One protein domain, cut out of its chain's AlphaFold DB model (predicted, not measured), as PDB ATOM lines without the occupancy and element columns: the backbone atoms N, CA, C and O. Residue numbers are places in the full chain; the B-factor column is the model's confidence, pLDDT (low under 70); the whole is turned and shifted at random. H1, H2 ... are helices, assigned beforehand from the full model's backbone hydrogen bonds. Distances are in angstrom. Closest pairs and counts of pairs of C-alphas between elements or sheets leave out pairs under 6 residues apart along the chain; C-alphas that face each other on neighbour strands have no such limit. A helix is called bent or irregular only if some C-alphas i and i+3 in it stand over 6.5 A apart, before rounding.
ATOM      1  N   ILE A 188      70.458 -30.397 107.388       93.44
ATOM      2  CA  ILE A 188      69.751 -29.189 107.813       93.44
ATOM      3  C   ILE A 188      68.433 -29.527 108.524       93.44
ATOM      4  O   ILE A 188      68.164 -29.000 109.601       93.44
ATOM      5  N   GLN A 189      67.678 -30.520 108.041       94.50
ATOM      6  CA  GLN A 189      66.445 -30.987 108.689       94.50
ATOM      7  C   GLN A 189      66.729 -31.570 110.077       94.50
ATOM      8  O   GLN A 189      65.989 -31.333 111.032       94.50
ATOM      9  N   GLY A 190      67.825 -32.321 110.219       95.12
ATOM     10  CA  GLY A 190      68.252 -32.863 111.504       95.12
ATOM     11  C   GLY A 190      68.663 -31.765 112.488       95.12
ATOM     12  O   GLY A 190      68.346 -31.858 113.676       95.12
ATOM     13  N   ALA A 191      69.358 -30.727 112.014       95.38
ATOM     14  CA  ALA A 191      69.718 -29.559 112.813       95.38
ATOM     15  C   ALA A 191      68.471 -28.777 113.258       95.38
ATOM     16  O   ALA A 191      68.287 -28.583 114.462       95.38
ATOM     17  N   ALA A 192      67.576 -28.443 112.324       96.25
ATOM     18  CA  ALA A 192      66.324 -27.735 112.586       96.25
ATOM     19  C   ALA A 192      65.431 -28.498 113.577       96.25
ATOM     20  O   ALA A 192      65.035 -27.948 114.602       96.25
ATOM     21  N   LYS A 193      65.208 -29.806 113.369       97.12
ATOM     22  CA  LYS A 193      64.427 -30.650 114.294       97.12
ATOM     23  C   LYS A 193      65.001 -30.631 115.712       97.12
ATOM     24  O   LYS A 193      64.256 -30.558 116.690       97.12
ATOM     25  N   ARG A 194      66.331 -30.684 115.846       96.00
ATOM     26  CA  ARG A 194      67.005 -30.596 117.152       96.00
ATOM     27  C   ARG A 194      66.885 -29.205 117.778       96.00
ATOM     28  O   ARG A 194      66.765 -29.127 119.001       96.00
ATOM     29  N   ALA A 195      66.926 -28.137 116.983       96.69
ATOM     30  CA  ALA A 195      66.739 -26.766 117.450       96.69
ATOM     31  C   ALA A 195      65.303 -26.532 117.945       96.69
ATOM     32  O   ALA A 195      65.129 -26.106 119.084       96.69
ATOM     33  N   VAL A 196      64.292 -26.931 117.168       97.69
ATOM     34  CA  VAL A 196      62.870 -26.853 117.551       97.69
ATOM     35  C   VAL A 196      62.616 -27.617 118.848       97.69
ATOM     36  O   VAL A 196      62.115 -27.050 119.815       97.69
ATOM     37  N   ALA A 197      63.049 -28.879 118.935       96.38
ATOM     38  CA  ALA A 197      62.871 -29.662 120.156       96.38
ATOM     39  C   ALA A 197      63.561 -29.016 121.375       96.38
ATOM     40  O   ALA A 197      63.068 -29.125 122.495       96.38
ATOM     41  N   LYS A 198      64.707 -28.349 121.174       96.19
ATOM     42  CA  LYS A 198      65.405 -27.601 122.230       96.19
ATOM     43  C   LYS A 198      64.600 -26.377 122.678       96.19
ATOM     44  O   LYS A 198      64.508 -26.160 123.880       96.19
ATOM     45  N   LEU A 199      64.011 -25.621 121.749       96.94
ATOM     46  CA  LEU A 199      63.155 -24.472 122.070       96.94
ATOM     47  C   LEU A 199      61.917 -24.899 122.864       96.94
ATOM     48  O   LEU A 199      61.658 -24.322 123.913       96.94
ATOM     49  N   HIS A 200      61.231 -25.968 122.448       96.00
ATOM     50  CA  HIS A 200      60.080 -26.502 123.190       96.00
ATOM     51  C   HIS A 200      60.426 -26.883 124.634       96.00
ATOM     52  O   HIS A 200      59.645 -26.623 125.541       96.00
ATOM     53  N   ARG A 201      61.603 -27.485 124.863       95.62
ATOM     54  CA  ARG A 201      62.035 -27.855 126.220       95.62
ATOM     55  C   ARG A 201      62.477 -26.660 127.059       95.62
ATOM     56  O   ARG A 201      62.179 -26.631 128.243       95.62
ATOM     57  N   ARG A 202      63.229 -25.715 126.481       96.31
ATOM     58  CA  ARG A 202      63.848 -24.604 127.232       96.31
ATOM     59  C   ARG A 202      62.966 -23.365 127.369       96.31
ATOM     60  O   ARG A 202      63.257 -22.536 128.224       96.31
ATOM     61  N   CYS A 203      61.901 -23.265 126.576       95.75
ATOM     62  CA  CYS A 203      60.871 -22.233 126.688       95.75
ATOM     63  C   CYS A 203      59.500 -22.855 127.018       95.75
ATOM     64  O   CYS A 203      58.546 -22.663 126.256       95.75
ATOM     65  N   PRO A 204      59.357 -23.601 128.132       95.69
ATOM     66  CA  PRO A 204      58.072 -24.194 128.511       95.69
ATOM     67  C   PRO A 204      57.011 -23.127 128.810       95.69
ATOM     68  O   PRO A 204      55.825 -23.421 128.759       95.69
ATOM     69  N   TYR A 205      57.433 -21.887 129.061       95.00
ATOM     70  CA  TYR A 205      56.549 -20.739 129.228       95.00
ATOM     71  C   TYR A 205      55.964 -20.181 127.922       95.00
ATOM     72  O   TYR A 205      55.023 -19.398 127.963       95.00
ATOM     73  N   ILE A 206      56.496 -20.588 126.764       95.94
ATOM     74  CA  ILE A 206      55.906 -20.293 125.448       95.94
ATOM     75  C   ILE A 206      55.154 -21.511 124.909       95.94
ATOM     76  O   ILE A 206      54.062 -21.378 124.367       95.94
ATOM     77  N   PHE A 207      55.739 -22.705 125.043       95.62
ATOM     78  CA  PHE A 207      55.250 -23.923 124.379       95.62
ATOM     79  C   PHE A 207      54.557 -24.926 125.314       95.62
ATOM     80  O   PHE A 207      54.194 -26.018 124.874       95.62
ATOM     81  N   GLY A 208      54.416 -24.599 126.597       92.38
ATOM     82  CA  GLY A 208      53.857 -25.464 127.633       92.38
ATOM     83  C   GLY A 208      52.932 -24.699 128.579       92.38
ATOM     84  O   GLY A 208      52.207 -23.801 128.163       92.38
ATOM     85  N   THR A 209      52.920 -25.098 129.853       90.88
ATOM     86  CA  THR A 209      51.989 -24.569 130.866       90.88
ATOM     87  C   THR A 209      52.658 -23.740 131.962       90.88
ATOM     88  O   THR A 209      51.953 -23.144 132.774       90.88
ATOM     89  N   GLU A 210      53.994 -23.736 132.034       93.50
ATOM     90  CA  GLU A 210      54.741 -22.882 132.970       93.50
ATOM     91  C   GLU A 210      54.473 -21.412 132.614       93.50
ATOM     92  O   GLU A 210      54.227 -21.089 131.456       93.50
ATOM     93  N   LYS A 211      54.465 -20.509 133.592       94.75
ATOM     94  CA  LYS A 211      54.306 -19.071 133.347       94.75
ATOM     95  C   LYS A 211      55.488 -18.339 133.954       94.75
ATOM     96  O   LYS A 211      55.988 -18.752 134.995       94.75
ATOM     97  N   VAL A 212      55.910 -17.279 133.281       95.81
ATOM     98  CA  VAL A 212      56.949 -16.355 133.738       95.81
ATOM     99  C   VAL A 212      56.425 -14.938 133.540       95.81
ATOM    100  O   VAL A 212      55.749 -14.668 132.546       95.81
ATOM    101  N   GLU A 213      56.712 -14.053 134.484       94.25
ATOM    102  CA  GLU A 213      56.245 -12.661 134.491       94.25
ATOM    103  C   GLU A 213      57.385 -11.666 134.220       94.25
ATOM    104  O   GLU A 213      57.141 -10.481 134.005       94.25
ATOM    105  N   SER A 214      58.632 -12.146 134.177       96.62
ATOM    106  CA  SER A 214      59.822 -11.321 133.957       96.62
ATOM    107  C   SER A 214      60.879 -11.997 133.078       96.62
ATOM    108  O   SER A 214      60.886 -13.216 132.861       96.62
ATOM    109  N   ILE A 215      61.814 -11.187 132.574       95.88
ATOM    110  CA  ILE A 215      62.968 -11.658 131.797       95.88
ATOM    111  C   ILE A 215      63.885 -12.510 132.684       95.88
ATOM    112  O   ILE A 215      64.457 -13.501 132.224       95.88
ATOM    113  N   GLU A 216      64.013 -12.145 133.956       97.62
ATOM    114  CA  GLU A 216      64.813 -12.836 134.960       97.62
ATOM    115  C   GLU A 216      64.286 -14.253 135.190       97.62
ATOM    116  O   GLU A 216      65.065 -15.209 135.156       97.62
ATOM    117  N   GLU A 217      62.970 -14.404 135.340       96.81
ATOM    118  CA  GLU A 217      62.315 -15.707 135.470       96.81
ATOM    119  C   GLU A 217      62.477 -16.549 134.203       96.81
ATOM    120  O   GLU A 217      62.919 -17.698 134.278       96.81
ATOM    121  N   ALA A 218      62.221 -15.973 133.024       96.44
ATOM    122  CA  ALA A 218      62.427 -16.658 131.746       96.44
ATOM    123  C   ALA A 218      63.879 -17.155 131.590       96.44
ATOM    124  O   ALA A 218      64.131 -18.303 131.201       96.44
ATOM    125  N   ARG A 219      64.859 -16.315 131.955       96.44
ATOM    126  CA  ARG A 219      66.286 -16.661 131.939       96.44
ATOM    127  C   ARG A 219      66.608 -17.759 132.953       96.44
ATOM    128  O   ARG A 219      67.383 -18.660 132.620       96.44
ATOM    129  N   ALA A 220      66.036 -17.710 134.155       96.12
ATOM    130  CA  ALA A 220      66.236 -18.725 135.185       96.12
ATOM    131  C   ALA A 220      65.731 -20.100 134.720       96.12
ATOM    132  O   ALA A 220      66.473 -21.082 134.808       96.12
ATOM    133  N   VAL A 221      64.532 -20.161 134.130       95.69
ATOM    134  CA  VAL A 221      63.972 -21.390 133.543       95.69
ATOM    135  C   VAL A 221      64.878 -21.930 132.435       95.69
ATOM    136  O   VAL A 221      65.245 -23.108 132.452       95.69
ATOM    137  N   TRP A 222      65.329 -21.072 131.514       96.00
ATOM    138  CA  TRP A 222      66.227 -21.484 130.434       96.00
ATOM    139  C   TRP A 222      67.538 -22.092 130.954       96.00
ATOM    140  O   TRP A 222      67.993 -23.124 130.445       96.00
ATOM    141  N   GLN A 223      68.174 -21.467 131.954       95.88
ATOM    142  CA  GLN A 223      69.422 -21.985 132.528       95.88
ATOM    143  C   GLN A 223      69.197 -23.285 133.299       95.88
ATOM    144  O   GLN A 223      69.987 -24.213 133.124       95.88
ATOM    145  N   ARG A 224      68.112 -23.382 134.079       95.88
ATOM    146  CA  ARG A 224      67.723 -24.600 134.799       95.88
ATOM    147  C   ARG A 224      67.607 -25.790 133.842       95.88
ATOM    148  O   ARG A 224      68.362 -26.750 133.973       95.88
ATOM    149  N   VAL A 225      66.781 -25.678 132.799       93.88
ATOM    150  CA  VAL A 225      66.601 -26.762 131.811       93.88
ATOM    151  C   VAL A 225      67.905 -27.065 131.059       93.88
ATOM    152  O   VAL A 225      68.224 -28.218 130.773       93.88
ATOM    153  N   LYS A 226      68.719 -26.048 130.741       94.56
ATOM    154  CA  LYS A 226      70.029 -26.248 130.094       94.56
ATOM    155  C   LYS A 226      70.997 -27.056 130.968       94.56
ATOM    156  O   LYS A 226      71.818 -27.784 130.403       94.56
ATOM    157  N   LEU A 227      70.952 -26.900 132.291       93.88
ATOM    158  CA  LEU A 227      71.763 -27.677 133.232       93.88
ATOM    159  C   LEU A 227      71.267 -29.123 133.312       93.88
ATOM    160  O   LEU A 227      72.065 -30.030 133.082       93.88
ATOM    161  N   GLU A 228      69.960 -29.328 133.476       92.62
ATOM    162  CA  GLU A 228      69.325 -30.657 133.472       92.62
ATOM    163  C   GLU A 228      69.691 -31.456 132.197       92.62
ATOM    164  O   GLU A 228      70.083 -32.622 132.252       92.62
ATOM    165  N   GLU A 229      69.676 -30.812 131.020       90.81
ATOM    166  CA  GLU A 229      70.084 -31.436 129.751       90.81
ATOM    167  C   GLU A 229      71.572 -31.821 129.685       90.81
ATOM    168  O   GLU A 229      71.941 -32.739 128.945       90.81
ATOM    169  N   LYS A 230      72.453 -31.084 130.374       89.25
ATOM    170  CA  LYS A 230      73.885 -31.413 130.434       89.25
ATOM    171  C   LYS A 230      74.126 -32.620 131.329       89.25
ATOM    172  O   LYS A 230      74.975 -33.437 130.988       89.25
ATOM    173  N   GLU A 231      73.383 -32.729 132.425       90.44
ATOM    174  CA  GLU A 231      73.470 -33.844 133.373       90.44
ATOM    175  C   GLU A 231      72.887 -35.137 132.791       90.44
ATOM    176  O   GLU A 231      73.460 -36.208 132.972       90.44
ATOM    177  N   ALA A 232      71.806 -35.038 132.011       85.81
ATOM    178  CA  ALA A 232      71.188 -36.183 131.343       85.81
ATOM    179  C   ALA A 232      72.012 -36.743 130.165       85.81
ATOM    180  O   ALA A 232      71.772 -37.867 129.715       85.81
ATOM    181  N   LYS A 233      72.974 -35.981 129.622       80.00
ATOM    182  CA  LYS A 233      73.857 -36.481 128.561       80.00
ATOM    183  C   LYS A 233      74.958 -37.350 129.174       80.00
ATOM    184  O   LYS A 233      75.697 -36.853 130.024       80.00
ATOM    185  N   PRO A 234      75.151 -38.601 128.710       65.00
ATOM    186  CA  PRO A 234      76.277 -39.404 129.167       65.00
ATOM    187  C   PRO A 234      77.574 -38.636 128.900       65.00
ATOM    188  O   PRO A 234      77.792 -38.140 127.789       65.00
ATOM    189  N   ARG A 235      78.423 -38.501 129.929       56.19
ATOM    190  CA  ARG A 235      79.760 -37.914 129.770       56.19
ATOM    191  C   ARG A 235      80.465 -38.674 128.650       56.19
ATOM    192  O   ARG A 235      80.579 -39.896 128.720       56.19
ATOM    193  N   LYS A 236      80.912 -37.952 127.617       53.22
ATOM    194  CA  LYS A 236      81.797 -38.510 126.590       53.22
ATOM    195  C   LYS A 236      83.051 -39.016 127.321       53.22
ATOM    196  O   LYS A 236      83.775 -38.192 127.874       53.22
ATOM    197  N   ARG A 237      83.207 -40.339 127.425       38.22
ATOM    198  CA  ARG A 237      84.471 -40.981 127.808       38.22
ATOM    199  C   ARG A 237      85.395 -40.995 126.603       38.22
ATOM    200  O   ARG A 237      84.856 -41.086 125.476       38.22
TER     201      ARG A 237
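What this domain is: This is residues 188 to 237 of the 237 residues of the protein "Hypothetical protein" of Lotharella globosa (UniProt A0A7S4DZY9). Two long helices, H1 and H3, make an open, lopsided V: the last two residues of H1 meet the middle of H3, and from there H1 and the second half of H3 spread away from each other. The four-residue helix H2 and the loop after it fold back at the closed side of the V and lead round to the start of H3, while residues 188 to 197 of H1 and residues 230 to 237 stick out. The printed part has 50 residues with three named helices, in the order H1, H2, H3, and no named strand; its class is all helix. The whole is loose, with a radius of gyration of the C-alphas of 12.6 A, and its C-alphas span 39 by 26 by 16 A.

Where its parts are: Start at C-alpha 188, at (69.751, -29.189, 107.813), where H1 begins; it takes in residues 188 to 202 and measures 20.8 A from first to last C-alpha. Past Cys 203 you reach H2, residues 204 to 207. Go on to C-alpha 215 at (62.968, -11.658, 131.797), where H3 begins; it takes in residues 215 to 231, measures 24.6 A and ends with C-alpha 231 at (73.470, -33.844, 133.373). No helix is bent.

How they stand to each other: Look first at Arg 202 and Trp 222, whose C-alphas, 5.1 A apart, are the closest of H1 and H3. These two helices touch, H1 with residues 201 to 202 alone and H3 with residues 221 to 226 alone. Their lines stand at a steep tilt of 63 degrees, and they run opposite ways. H1 and H2 are close but not clearly touching; their closest C-alphas, those of His 200 and Phe 207, are 5.6 A apart. H2 and H3 are also close but not clearly touching, with the C-alphas of Tyr 205 and Ala 218 the closest at 7.6 A. On the backbone of H1 and H3 you will find every O i to N i+4 pair within hydrogen-bond range; H2 is too short for such a pair, and its 1 pair of O i and N i+3 is not within range.

The domain as a whole: The two C-alphas farthest apart are those of Glu 213 and Arg 237, at 40.5 A. Without the stretches that stand free, the body has 32 residues and spans 24 by 17 by 11 A. The link from H1 to H2 is tight, with 1 residue, and the link from H2 to H3 is short, with 7 residues. The printed part has no cut and ends at Arg 237, the chain's last residue. In the B-factor column, the mean pLDDT of the printed part is 91.2; look at residues 234 to 237 for the four values under 70, where the model's confidence is low.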